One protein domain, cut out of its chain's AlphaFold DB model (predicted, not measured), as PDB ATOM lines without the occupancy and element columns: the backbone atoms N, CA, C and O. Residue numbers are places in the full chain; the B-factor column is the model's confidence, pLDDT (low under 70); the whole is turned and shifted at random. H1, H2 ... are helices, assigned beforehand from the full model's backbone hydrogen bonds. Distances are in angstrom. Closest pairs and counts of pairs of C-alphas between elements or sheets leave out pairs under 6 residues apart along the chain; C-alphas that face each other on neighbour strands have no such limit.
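Overview. This is residues 234 to 308 of the 310 residues of an uncharacterized protein of Brucella thiophenivorans (UniProt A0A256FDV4). The longest helix, H3, has two helices, H1 and H4, packed across its length; a one-turn helix, H2, sits between the end of H1 and the start of H3. A long loop, residues 279 to 291, folds back from the end of H3 to H4. The printed part has 75 residues with four named helices, H1 to H4 in chain order, and no named strand: all helix. It is compact, radius of gyration of the C-alphas 11.6 A, spanning 32 by 22 by 20 A.

Arrangement. H3, residues 260 to 278, touches H4, residues 292 to 306, with residues 260 to 268 alone, about perpendicular at 82 degrees; the closest C-alphas, of Arg 264 and Tyr 295, are 6.2 A apart. H3 touches H1, residues 234 to 250, with residues 267 to 271 alone, about perpendicular at 74 degrees; Leu 244 and Ala 271 have the closest C-alphas, 6.8 A. H1 and H4 are close but not clearly touching. In H1, H3 and H4 every O i to N i+4 pair is within hydrogen-bond range.

Along the chain. H3 is 26.5 A long, H1 24.2 A, H4 20.5 A; H2 is residues 252 to 255. C-alpha 234 is at (17.800, 67.970, 126.138), C-alpha 306 at (35.317, 54.253, 124.482).

Size, cuts and confidence. The printed part has no cut. H3 to H4 is a long link. Residues 234, 235 and 308 have pLDDT under 70.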
ATOM      1  N   ALA A 234      16.407  68.093 125.719       56.41
ATOM      2  CA  ALA A 234      17.800  67.970 126.138       56.41
ATOM      3  C   ALA A 234      17.996  66.934 127.258       56.41
ATOM      4  O   ALA A 234      18.961  66.183 127.212       56.41
ATOM      5  N   GLU A 235      17.062  66.837 128.206       63.22
ATOM      6  CA  GLU A 235      17.086  65.852 129.293       63.22
ATOM      7  C   GLU A 235      16.789  64.449 128.761       63.22
ATOM      8  O   GLU A 235      17.559  63.530 129.004       63.22
ATOM      9  N   LYS A 236      15.784  64.305 127.887       71.81
ATOM     10  CA  LYS A 236      15.537  63.041 127.174       71.81
ATOM     11  C   LYS A 236      16.694  62.657 126.261       71.81
ATOM     12  O   LYS A 236      16.981  61.476 126.105       71.81
ATOM     13  N   LYS A 237      17.370  63.627 125.630       77.75
ATOM     14  CA  LYS A 237      18.594  63.362 124.861       77.75
ATOM     15  C   LYS A 237      19.703  62.884 125.799       77.75
ATOM     16  O   LYS A 237      20.274  61.841 125.519       77.75
ATOM     17  N   ALA A 238      19.961  63.561 126.914       77.25
ATOM     18  CA  ALA A 238      20.958  63.134 127.895       77.25
ATOM     19  C   ALA A 238      20.664  61.723 128.436       77.25
ATOM     20  O   ALA A 238      21.541  60.863 128.392       77.25
ATOM     21  N   GLU A 239      19.416  61.447 128.812       82.75
ATOM     22  CA  GLU A 239      18.954  60.140 129.289       82.75
ATOM     23  C   GLU A 239      19.132  59.049 128.219       82.75
ATOM     24  O   GLU A 239      19.681  57.982 128.499       82.75
ATOM     25  N   ARG A 240      18.763  59.319 126.956       87.75
ATOM     26  CA  ARG A 240      19.012  58.398 125.828       87.75
ATOM     27  C   ARG A 240      20.495  58.073 125.682       87.75
ATOM     28  O   ARG A 240      20.841  56.911 125.471       87.75
ATOM     29  N   TYR A 241      21.362  59.083 125.764       85.75
ATOM     30  CA  TYR A 241      22.808  58.902 125.651       85.75
ATOM     31  C   TYR A 241      23.358  58.095 126.826       85.75
ATOM     32  O   TYR A 241      24.125  57.162 126.607       85.75
ATOM     33  N   GLU A 242      22.944  58.398 128.054       86.50
ATOM     34  CA  GLU A 242      23.374  57.684 129.255       86.50
ATOM     35  C   GLU A 242      22.963  56.206 129.209       86.50
ATOM     36  O   GLU A 242      23.809  55.313 129.346       86.50
ATOM     37  N   VAL A 243      21.683  55.938 128.939       91.06
ATOM     38  CA  VAL A 243      21.138  54.579 128.852       91.06
ATOM     39  C   VAL A 243      21.837  53.793 127.749       91.06
ATOM     40  O   VAL A 243      22.294  52.672 127.988       91.06
ATOM     41  N   LEU A 244      21.972  54.369 126.551       91.69
ATOM     42  CA  LEU A 244      22.569  53.661 125.424       91.69
ATOM     43  C   LEU A 244      24.083  53.468 125.600       91.69
ATOM     44  O   LEU A 244      24.593  52.401 125.267       91.69
ATOM     45  N   ASN A 245      24.792  54.424 126.212       90.12
ATOM     46  CA  ASN A 245      26.199  54.264 126.590       90.12
ATOM     47  C   ASN A 245      26.384  53.146 127.619       90.12
ATOM     48  O   ASN A 245      27.297  52.333 127.476       90.12
ATOM     49  N   ARG A 246      25.512  53.058 128.630       90.25
ATOM     50  CA  ARG A 246      25.539  51.973 129.621       90.25
ATOM     51  C   ARG A 246      25.327  50.614 128.954       90.25
ATOM     52  O   ARG A 246      26.135  49.709 129.154       90.25
ATOM     53  N   LEU A 247      24.300  50.487 128.111       90.56
ATOM     54  CA  LEU A 247      24.017  49.253 127.369       90.56
ATOM     55  C   LEU A 247      25.169  48.876 126.430       90.56
ATOM     56  O   LEU A 247      25.558  47.710 126.361       90.56
ATOM     57  N   ALA A 248      25.759  49.852 125.741       88.81
ATOM     58  CA  ALA A 248      26.882  49.627 124.839       88.81
ATOM     59  C   ALA A 248      28.169  49.240 125.584       88.81
ATOM     60  O   ALA A 248      28.903  48.384 125.100       88.81
ATOM     61  N   ARG A 249      28.421  49.790 126.781       86.81
ATOM     62  CA  ARG A 249      29.530  49.372 127.659       86.81
ATOM     63  C   ARG A 249      29.344  47.944 128.175       86.81
ATOM     64  O   ARG A 249      30.298  47.174 128.174       86.81
ATOM     65  N   MET A 250      28.121  47.553 128.539       87.38
ATOM     66  CA  MET A 250      27.821  46.159 128.904       87.38
ATOM     67  C   MET A 250      28.036  45.192 127.727       87.38
ATOM     68  O   MET A 250      28.405  44.042 127.937       87.38
ATOM     69  N   ASN A 251      27.874  45.677 126.492       87.00
ATOM     70  CA  ASN A 251      28.079  44.923 125.254       87.00
ATOM     71  C   ASN A 251      29.363  45.352 124.510       87.00
ATOM     72  O   ASN A 251      29.428  45.283 123.283       87.00
ATOM     73  N   TYR A 252      30.400  45.806 125.225       84.69
ATOM     74  CA  TYR A 252      31.564  46.481 124.625       84.69
ATOM     75  C   TYR A 252      32.279  45.647 123.552       84.69
ATOM     76  O   TYR A 252      32.514  46.123 122.438       84.69
ATOM     77  N   LYS A 253      32.561  44.371 123.861       83.88
ATOM     78  CA  LYS A 253      33.222  43.402 122.956       83.88
ATOM     79  C   LYS A 253      32.474  43.203 121.639       83.88
ATOM     80  O   LYS A 253      33.027  42.757 120.644       83.88
ATOM     81  N   GLU A 254      31.202  43.540 121.667       83.38
ATOM     82  CA  GLU A 254      30.213  43.301 120.645       83.38
ATOM     83  C   GLU A 254      29.844  44.580 119.875       83.38
ATOM     84  O   GLU A 254      29.116  44.494 118.885       83.38
ATOM     85  N   MET A 255      30.337  45.737 120.334       83.81
ATOM     86  CA  MET A 255      30.025  47.077 119.832       83.81
ATOM     87  C   MET A 255      31.248  47.790 119.254       83.81
ATOM     88  O   MET A 255      31.125  48.481 118.250       83.81
ATOM     89  N   VAL A 256      32.429  47.650 119.854       84.38
ATOM     90  CA  VAL A 256      33.627  48.391 119.421       84.38
ATOM     91  C   VAL A 256      34.279  47.836 118.147       84.38
ATOM     92  O   VAL A 256      34.506  48.640 117.242       84.38
ATOM     93  N   PRO A 257      34.528  46.518 117.997       84.88
ATOM     94  CA  PRO A 257      35.316  46.005 116.871       84.88
ATOM     95  C   PRO A 257      34.546  45.893 115.543       84.88
ATOM     96  O   PRO A 257      35.123  45.485 114.542       84.88
ATOM     97  N   VAL A 258      33.249  46.214 115.525       87.88
ATOM     98  CA  VAL A 258      32.374  46.056 114.350       87.88
ATOM     99  C   VAL A 258      32.295  47.330 113.505       87.88
ATOM    100  O   VAL A 258      32.653  48.415 113.961       87.88
ATOM    101  N   SER A 259      31.793  47.221 112.273       88.69
ATOM    102  CA  SER A 259      31.569  48.385 111.402       88.69
ATOM    103  C   SER A 259      30.487  49.327 111.951       88.69
ATOM    104  O   SER A 259      29.594  48.899 112.683       88.69
ATOM    105  N   ASP A 260      30.494  50.602 111.550       86.44
ATOM    106  CA  ASP A 260      29.481  51.586 111.977       86.44
ATOM    107  C   ASP A 260      28.055  51.141 111.622       86.44
ATOM    108  O   ASP A 260      27.125  51.310 112.410       86.44
ATOM    109  N   ARG A 261      27.888  50.477 110.471       88.06
ATOM    110  CA  ARG A 261      26.605  49.908 110.036       88.06
ATOM    111  C   ARG A 261      26.109  48.821 110.989       88.06
ATOM    112  O   ARG A 261      24.931  48.796 111.352       88.06
ATOM    113  N   GLU A 262      26.989  47.912 111.392       88.50
ATOM    114  CA  GLU A 262      26.656  46.842 112.336       88.50
ATOM    115  C   GLU A 262      26.437  47.388 113.746       88.50
ATOM    116  O   GLU A 262      25.488  46.976 114.418       88.50
ATOM    117  N   ARG A 263      27.240  48.373 114.157       91.69
ATOM    118  CA  ARG A 263      27.096  49.083 115.430       91.69
ATOM    119  C   ARG A 263      25.756  49.805 115.513       91.69
ATOM    120  O   ARG A 263      25.069  49.674 116.520       91.69
ATOM    121  N   ARG A 264      25.327  50.478 114.439       93.06
ATOM    122  CA  ARG A 264      24.009  51.128 114.348       93.06
ATOM    123  C   ARG A 264      22.878  50.116 114.469       93.06
ATOM    124  O   ARG A 264      21.938  50.329 115.234       93.06
ATOM    125  N   ARG A 265      22.965  48.996 113.742       91.88
ATOM    126  CA  ARG A 265      21.968  47.915 113.825       91.88
ATOM    127  C   ARG A 265      21.842  47.402 115.258       91.88
ATOM    128  O   ARG A 265      20.731  47.219 115.746       91.88
ATOM    129  N   LYS A 266      22.971  47.213 115.933       91.44
ATOM    130  CA  LYS A 266      23.020  46.711 117.303       91.44
ATOM    131  C   LYS A 266      22.539  47.731 118.331       91.44
ATOM    132  O   LYS A 266      21.777  47.375 119.221       91.44
ATOM    133  N   ALA A 267      22.884  49.002 118.157       91.25
ATOM    134  CA  ALA A 267      22.376  50.097 118.977       91.25
ATOM    135  C   ALA A 267      20.844  50.190 118.909       91.25
ATOM    136  O   ALA A 267      20.191  50.274 119.943       91.25
ATOM    137  N   LYS A 268      20.263  50.067 117.708       93.12
ATOM    138  CA  LYS A 268      18.804  50.004 117.522       93.12
ATOM    139  C   LYS A 268      18.169  48.800 118.218       93.12
ATOM    140  O   LYS A 268      17.098  48.933 118.797       93.12
ATOM    141  N   GLN A 269      18.822  47.636 118.175       93.00
ATOM    142  CA  GLN A 269      18.350  46.439 118.878       93.00
ATOM    143  C   GLN A 269      18.376  46.626 120.399       93.00
ATOM    144  O   GLN A 269      17.394  46.308 121.063       93.00
ATOM    145  N   LEU A 270      19.466  47.175 120.942       92.75
ATOM    146  CA  LEU A 270      19.602  47.463 122.372       92.75
ATOM    147  C   LEU A 270      18.567  48.495 122.842       92.75
ATOM    148  O   LEU A 270      17.934  48.292 123.874       92.75
ATOM    149  N   ALA A 271      18.351  49.550 122.056       91.56
ATOM    150  CA  ALA A 271      17.348  50.579 122.313       91.56
ATOM    151  C   ALA A 271      15.914  50.018 122.316       91.56
ATOM    152  O   ALA A 271      15.162  50.243 123.261       91.56
ATOM    153  N   ALA A 272      15.549  49.228 121.299       91.44
ATOM    154  CA  ALA A 272      14.224  48.611 121.213       91.44
ATOM    155  C   ALA A 272      13.978  47.595 122.339       91.44
ATOM    156  O   ALA A 272      12.881  47.531 122.898       91.44
ATOM    157  N   LYS A 273      15.008  46.815 122.694       92.00
ATOM    158  CA  LYS A 273      14.954  45.879 123.819       92.00
ATOM    159  C   LYS A 273      14.724  46.620 125.138       92.00
ATOM    160  O   LYS A 273      13.849  46.223 125.896       92.00
ATOM    161  N   TYR A 274      15.440  47.721 125.365       92.12
ATOM    162  CA  TYR A 274      15.290  48.537 126.568       92.12
ATOM    163  C   TYR A 274      13.878  49.119 126.719       92.12
ATOM    164  O   TYR A 274      13.277  48.949 127.780       92.12
ATOM    165  N   ASP A 275      13.333  49.734 125.663       89.88
ATOM    166  CA  ASP A 275      11.968  50.285 125.668       89.88
ATOM    167  C   ASP A 275      10.917  49.189 125.943       89.88
ATOM    168  O   ASP A 275       9.976  49.395 126.708       89.88
ATOM    169  N   THR A 276      11.119  47.986 125.390       90.38
ATOM    170  CA  THR A 276      10.221  46.837 125.607       90.38
ATOM    171  C   THR A 276      10.287  46.312 127.044       90.38
ATOM    172  O   THR A 276       9.252  46.087 127.663       90.38
ATOM    173  N   GLU A 277      11.492  46.111 127.583       90.38
ATOM    174  CA  GLU A 277      11.703  45.517 128.912       90.38
ATOM    175  C   GLU A 277      11.314  46.461 130.056       90.38
ATOM    176  O   GLU A 277      10.870  46.001 131.104       90.38
ATOM    177  N   ASN A 278      11.458  47.773 129.857       86.00
ATOM    178  CA  ASN A 278      11.194  48.775 130.893       86.00
ATOM    179  C   ASN A 278       9.828  49.459 130.724       86.00
ATOM    180  O   ASN A 278       9.483  50.328 131.522       86.00
ATOM    181  N   GLY A 279       9.051  49.093 129.697       81.38
ATOM    182  CA  GLY A 279       7.757  49.715 129.400       81.38
ATOM    183  C   GLY A 279       7.859  51.209 129.064       81.38
ATOM    184  O   GLY A 279       6.901  51.953 129.266       81.38
ATOM    185  N   THR A 280       9.022  51.662 128.590       82.19
ATOM    186  CA  THR A 280       9.301  53.063 128.255       82.19
ATOM    187  C   THR A 280       9.230  53.294 126.743       82.19
ATOM    188  O   THR A 280       9.166  52.372 125.935       82.19
ATOM    189  N   CYS A 281       9.184  54.561 126.332       84.31
ATOM    190  CA  CYS A 281       9.251  54.973 124.923       84.31
ATOM    191  C   CYS A 281      10.417  55.947 124.723       84.31
ATOM    192  O   CYS A 281      10.262  57.009 124.114       84.31
ATOM    193  N   LEU A 282      11.572  55.637 125.312       86.50
ATOM    194  CA  LEU A 282      12.709  56.547 125.347       86.50
ATOM    195  C   LEU A 282      13.335  56.687 123.953       86.50
ATOM    196  O   LEU A 282      13.673  57.801 123.546       86.50
ATOM    197  N   PHE A 283      13.409  55.598 123.185       90.19
ATOM    198  CA  PHE A 283      14.004  55.543 121.845       90.19
ATOM    199  C   PHE A 283      12.967  55.515 120.707       90.19
ATOM    200  O   PHE A 283      13.301  55.228 119.549       90.19
ATOM    201  N   VAL A 284      11.715  55.866 121.013       85.25
ATOM    202  CA  VAL A 284      10.617  55.998 120.048       85.25
ATOM    203  C   VAL A 284      10.108  57.439 120.033       85.25
ATOM    204  O   VAL A 284       9.710  57.995 121.051       85.25
ATOM    205  N   GLU A 285      10.065  58.048 118.850       81.62
ATOM    206  CA  GLU A 285       9.511  59.382 118.629       81.62
ATOM    207  C   GLU A 285       8.416  59.318 117.555       81.62
ATOM    208  O   GLU A 285       8.604  58.761 116.476       81.62
ATOM    209  N   ARG A 286       7.224  59.852 117.857       76.69
ATOM    210  CA  ARG A 286       6.055  59.825 116.948       76.69
ATOM    211  C   ARG A 286       5.738  58.419 116.400       76.69
ATOM    212  O   ARG A 286       5.448  58.259 115.215       76.69
ATOM    213  N   ARG A 287       5.780  57.403 117.275       78.75
ATOM    214  CA  ARG A 287       5.551  55.973 116.961       78.75
ATOM    215  C   ARG A 287       6.570  55.355 115.991       78.75
ATOM    216  O   ARG A 287       6.309  54.293 115.433       78.75
ATOM    217  N   LYS A 288       7.720  55.999 115.781       83.94
ATOM    218  CA  LYS A 288       8.830  55.472 114.983       83.94
ATOM    219  C   LYS A 288      10.105  55.413 115.829       83.94
ATOM    220  O   LYS A 288      10.273  56.257 116.708       83.94
ATOM    221  N   PRO A 289      11.011  54.452 115.585       86.56
ATOM    222  CA  PRO A 289      12.347  54.491 116.174       86.56
ATOM    223  C   PRO A 289      13.069  55.799 115.826       86.56
ATOM    224  O   PRO A 289      12.781  56.402 114.788       86.56
ATOM    225  N   LEU A 290      14.030  56.209 116.660       88.38
ATOM    226  CA  LEU A 290      14.910  57.345 116.351       88.38
ATOM    227  C   LEU A 290      15.572  57.204 114.969       88.38
ATOM    228  O   LEU A 290      15.815  56.096 114.476       88.38
ATOM    229  N   SER A 291      15.861  58.349 114.349       89.56
ATOM    230  CA  SER A 291      16.452  58.417 113.014       89.56
ATOM    231  C   SER A 291      17.860  57.820 112.977       89.56
ATOM    232  O   SER A 291      18.586  57.824 113.970       89.56
ATOM    233  N   ASP A 292      18.276  57.348 111.801       88.44
ATOM    234  CA  ASP A 292      19.641  56.857 111.575       88.44
ATOM    235  C   ASP A 292      20.699  57.897 111.952       88.44
ATOM    236  O   ASP A 292      21.666  57.550 112.622       88.44
ATOM    237  N   GLY A 293      20.455  59.170 111.619       87.50
ATOM    238  CA  GLY A 293      21.361  60.271 111.948       87.50
ATOM    239  C   GLY A 293      21.579  60.461 113.451       87.50
ATOM    240  O   GLY A 293      22.689  60.777 113.863       87.50
ATOM    241  N   TRP A 294      20.569  60.196 114.291       90.38
ATOM    242  CA  TRP A 294      20.743  60.253 115.746       90.38
ATOM    243  C   TRP A 294      21.691  59.153 116.242       90.38
ATOM    244  O   TRP A 294      22.555  59.400 117.080       90.38
ATOM    245  N   TYR A 295      21.564  57.936 115.702       91.62
ATOM    246  CA  TYR A 295      22.469  56.844 116.060       91.62
ATOM    247  C   TYR A 295      23.890  57.078 115.545       91.62
ATOM    248  O   TYR A 295      24.832  56.674 116.217       91.62
ATOM    249  N   ASP A 296      24.060  57.736 114.399       88.75
ATOM    250  CA  ASP A 296      25.382  58.107 113.880       88.75
ATOM    251  C   ASP A 296      26.070  59.160 114.758       88.75
ATOM    252  O   ASP A 296      27.252  59.025 115.091       88.75
ATOM    253  N   GLU A 297      25.310  60.160 115.213       88.81
ATOM    254  CA  GLU A 297      25.772  61.145 116.195       88.81
ATOM    255  C   GLU A 297      26.201  60.451 117.499       88.81
ATOM    256  O   GLU A 297      27.302  60.683 118.007       88.81
ATOM    257  N   TRP A 298      25.363  59.551 118.021       92.25
ATOM    258  CA  TRP A 298      25.668  58.788 119.228       92.25
ATOM    259  C   TRP A 298      26.889  57.868 119.060       92.25
ATOM    260  O   TRP A 298      27.744  57.850 119.942       92.25
ATOM    261  N   ILE A 299      27.026  57.143 117.940       90.56
ATOM    262  CA  ILE A 299      28.180  56.264 117.665       90.56
ATOM    263  C   ILE A 299      29.484  57.056 117.714       90.56
ATOM    264  O   ILE A 299      30.453  56.598 118.322       90.56
ATOM    265  N   THR A 300      29.495  58.237 117.097       86.81
ATOM    266  CA  THR A 300      30.666  59.117 117.075       86.81
ATOM    267  C   THR A 300      31.097  59.468 118.500       86.81
ATOM    268  O   THR A 300      32.260  59.287 118.855       86.81
ATOM    269  N   GLN A 301      30.150  59.870 119.354       86.12
ATOM    270  CA  GLN A 301      30.439  60.190 120.755       86.12
ATOM    271  C   GLN A 301      30.839  58.960 121.578       86.12
ATOM    272  O   GLN A 301      31.805  59.004 122.337       86.12
ATOM    273  N   PHE A 302      30.134  57.840 121.411       87.94
ATOM    274  CA  PHE A 302      30.429  56.601 122.125       87.94
ATOM    275  C   PHE A 302      31.846  56.104 121.830       87.94
ATOM    276  O   PHE A 302      32.536  55.667 122.747       87.94
ATOM    277  N   LEU A 303      32.307  56.193 120.579       85.00
ATOM    278  CA  LEU A 303      33.665  55.797 120.209       85.00
ATOM    279  C   LEU A 303      34.739  56.710 120.805       85.00
ATOM    280  O   LEU A 303      35.797  56.205 121.169       85.00
ATOM    281  N   ILE A 304      34.482  58.014 120.925       83.19
ATOM    282  CA  ILE A 304      35.391  58.957 121.597       83.19
ATOM    283  C   ILE A 304      35.538  58.563 123.073       83.19
ATOM    284  O   ILE A 304      36.647  58.301 123.542       83.19
ATOM    285  N   ILE A 305      34.408  58.364 123.757       78.62
ATOM    286  CA  ILE A 305      34.359  57.928 125.161       78.62
ATOM    287  C   ILE A 305      35.020  56.550 125.340       78.62
ATOM    288  O   ILE A 305      35.766  56.324 126.289       78.62
ATOM    289  N   ALA A 306      34.767  55.607 124.431       78.06
ATOM    290  CA  ALA A 306      35.317  54.253 124.482       78.06
ATOM    291  C   ALA A 306      36.831  54.195 124.226       78.06
ATOM    292  O   ALA A 306      37.461  53.207 124.607       78.06
ATOM    293  N   ARG A 307      37.398  55.221 123.575       75.75
ATOM    294  CA  ARG A 307      38.839  55.388 123.334       75.75
ATOM    295  C   ARG A 307      39.555  56.126 124.472       75.75
ATOM    296  O   ARG A 307      40.777  56.183 124.441       75.75
ATOM    297  N   GLY A 308      38.822  56.653 125.458       62.81
ATOM    298  CA  GLY A 308      39.396  57.379 126.594       62.81
ATOM    299  C   GLY A 308      39.977  58.748 126.229       62.81
ATOM    300  O   GLY A 308      40.897  59.205 126.896       62.81
TER     301      GLY A 308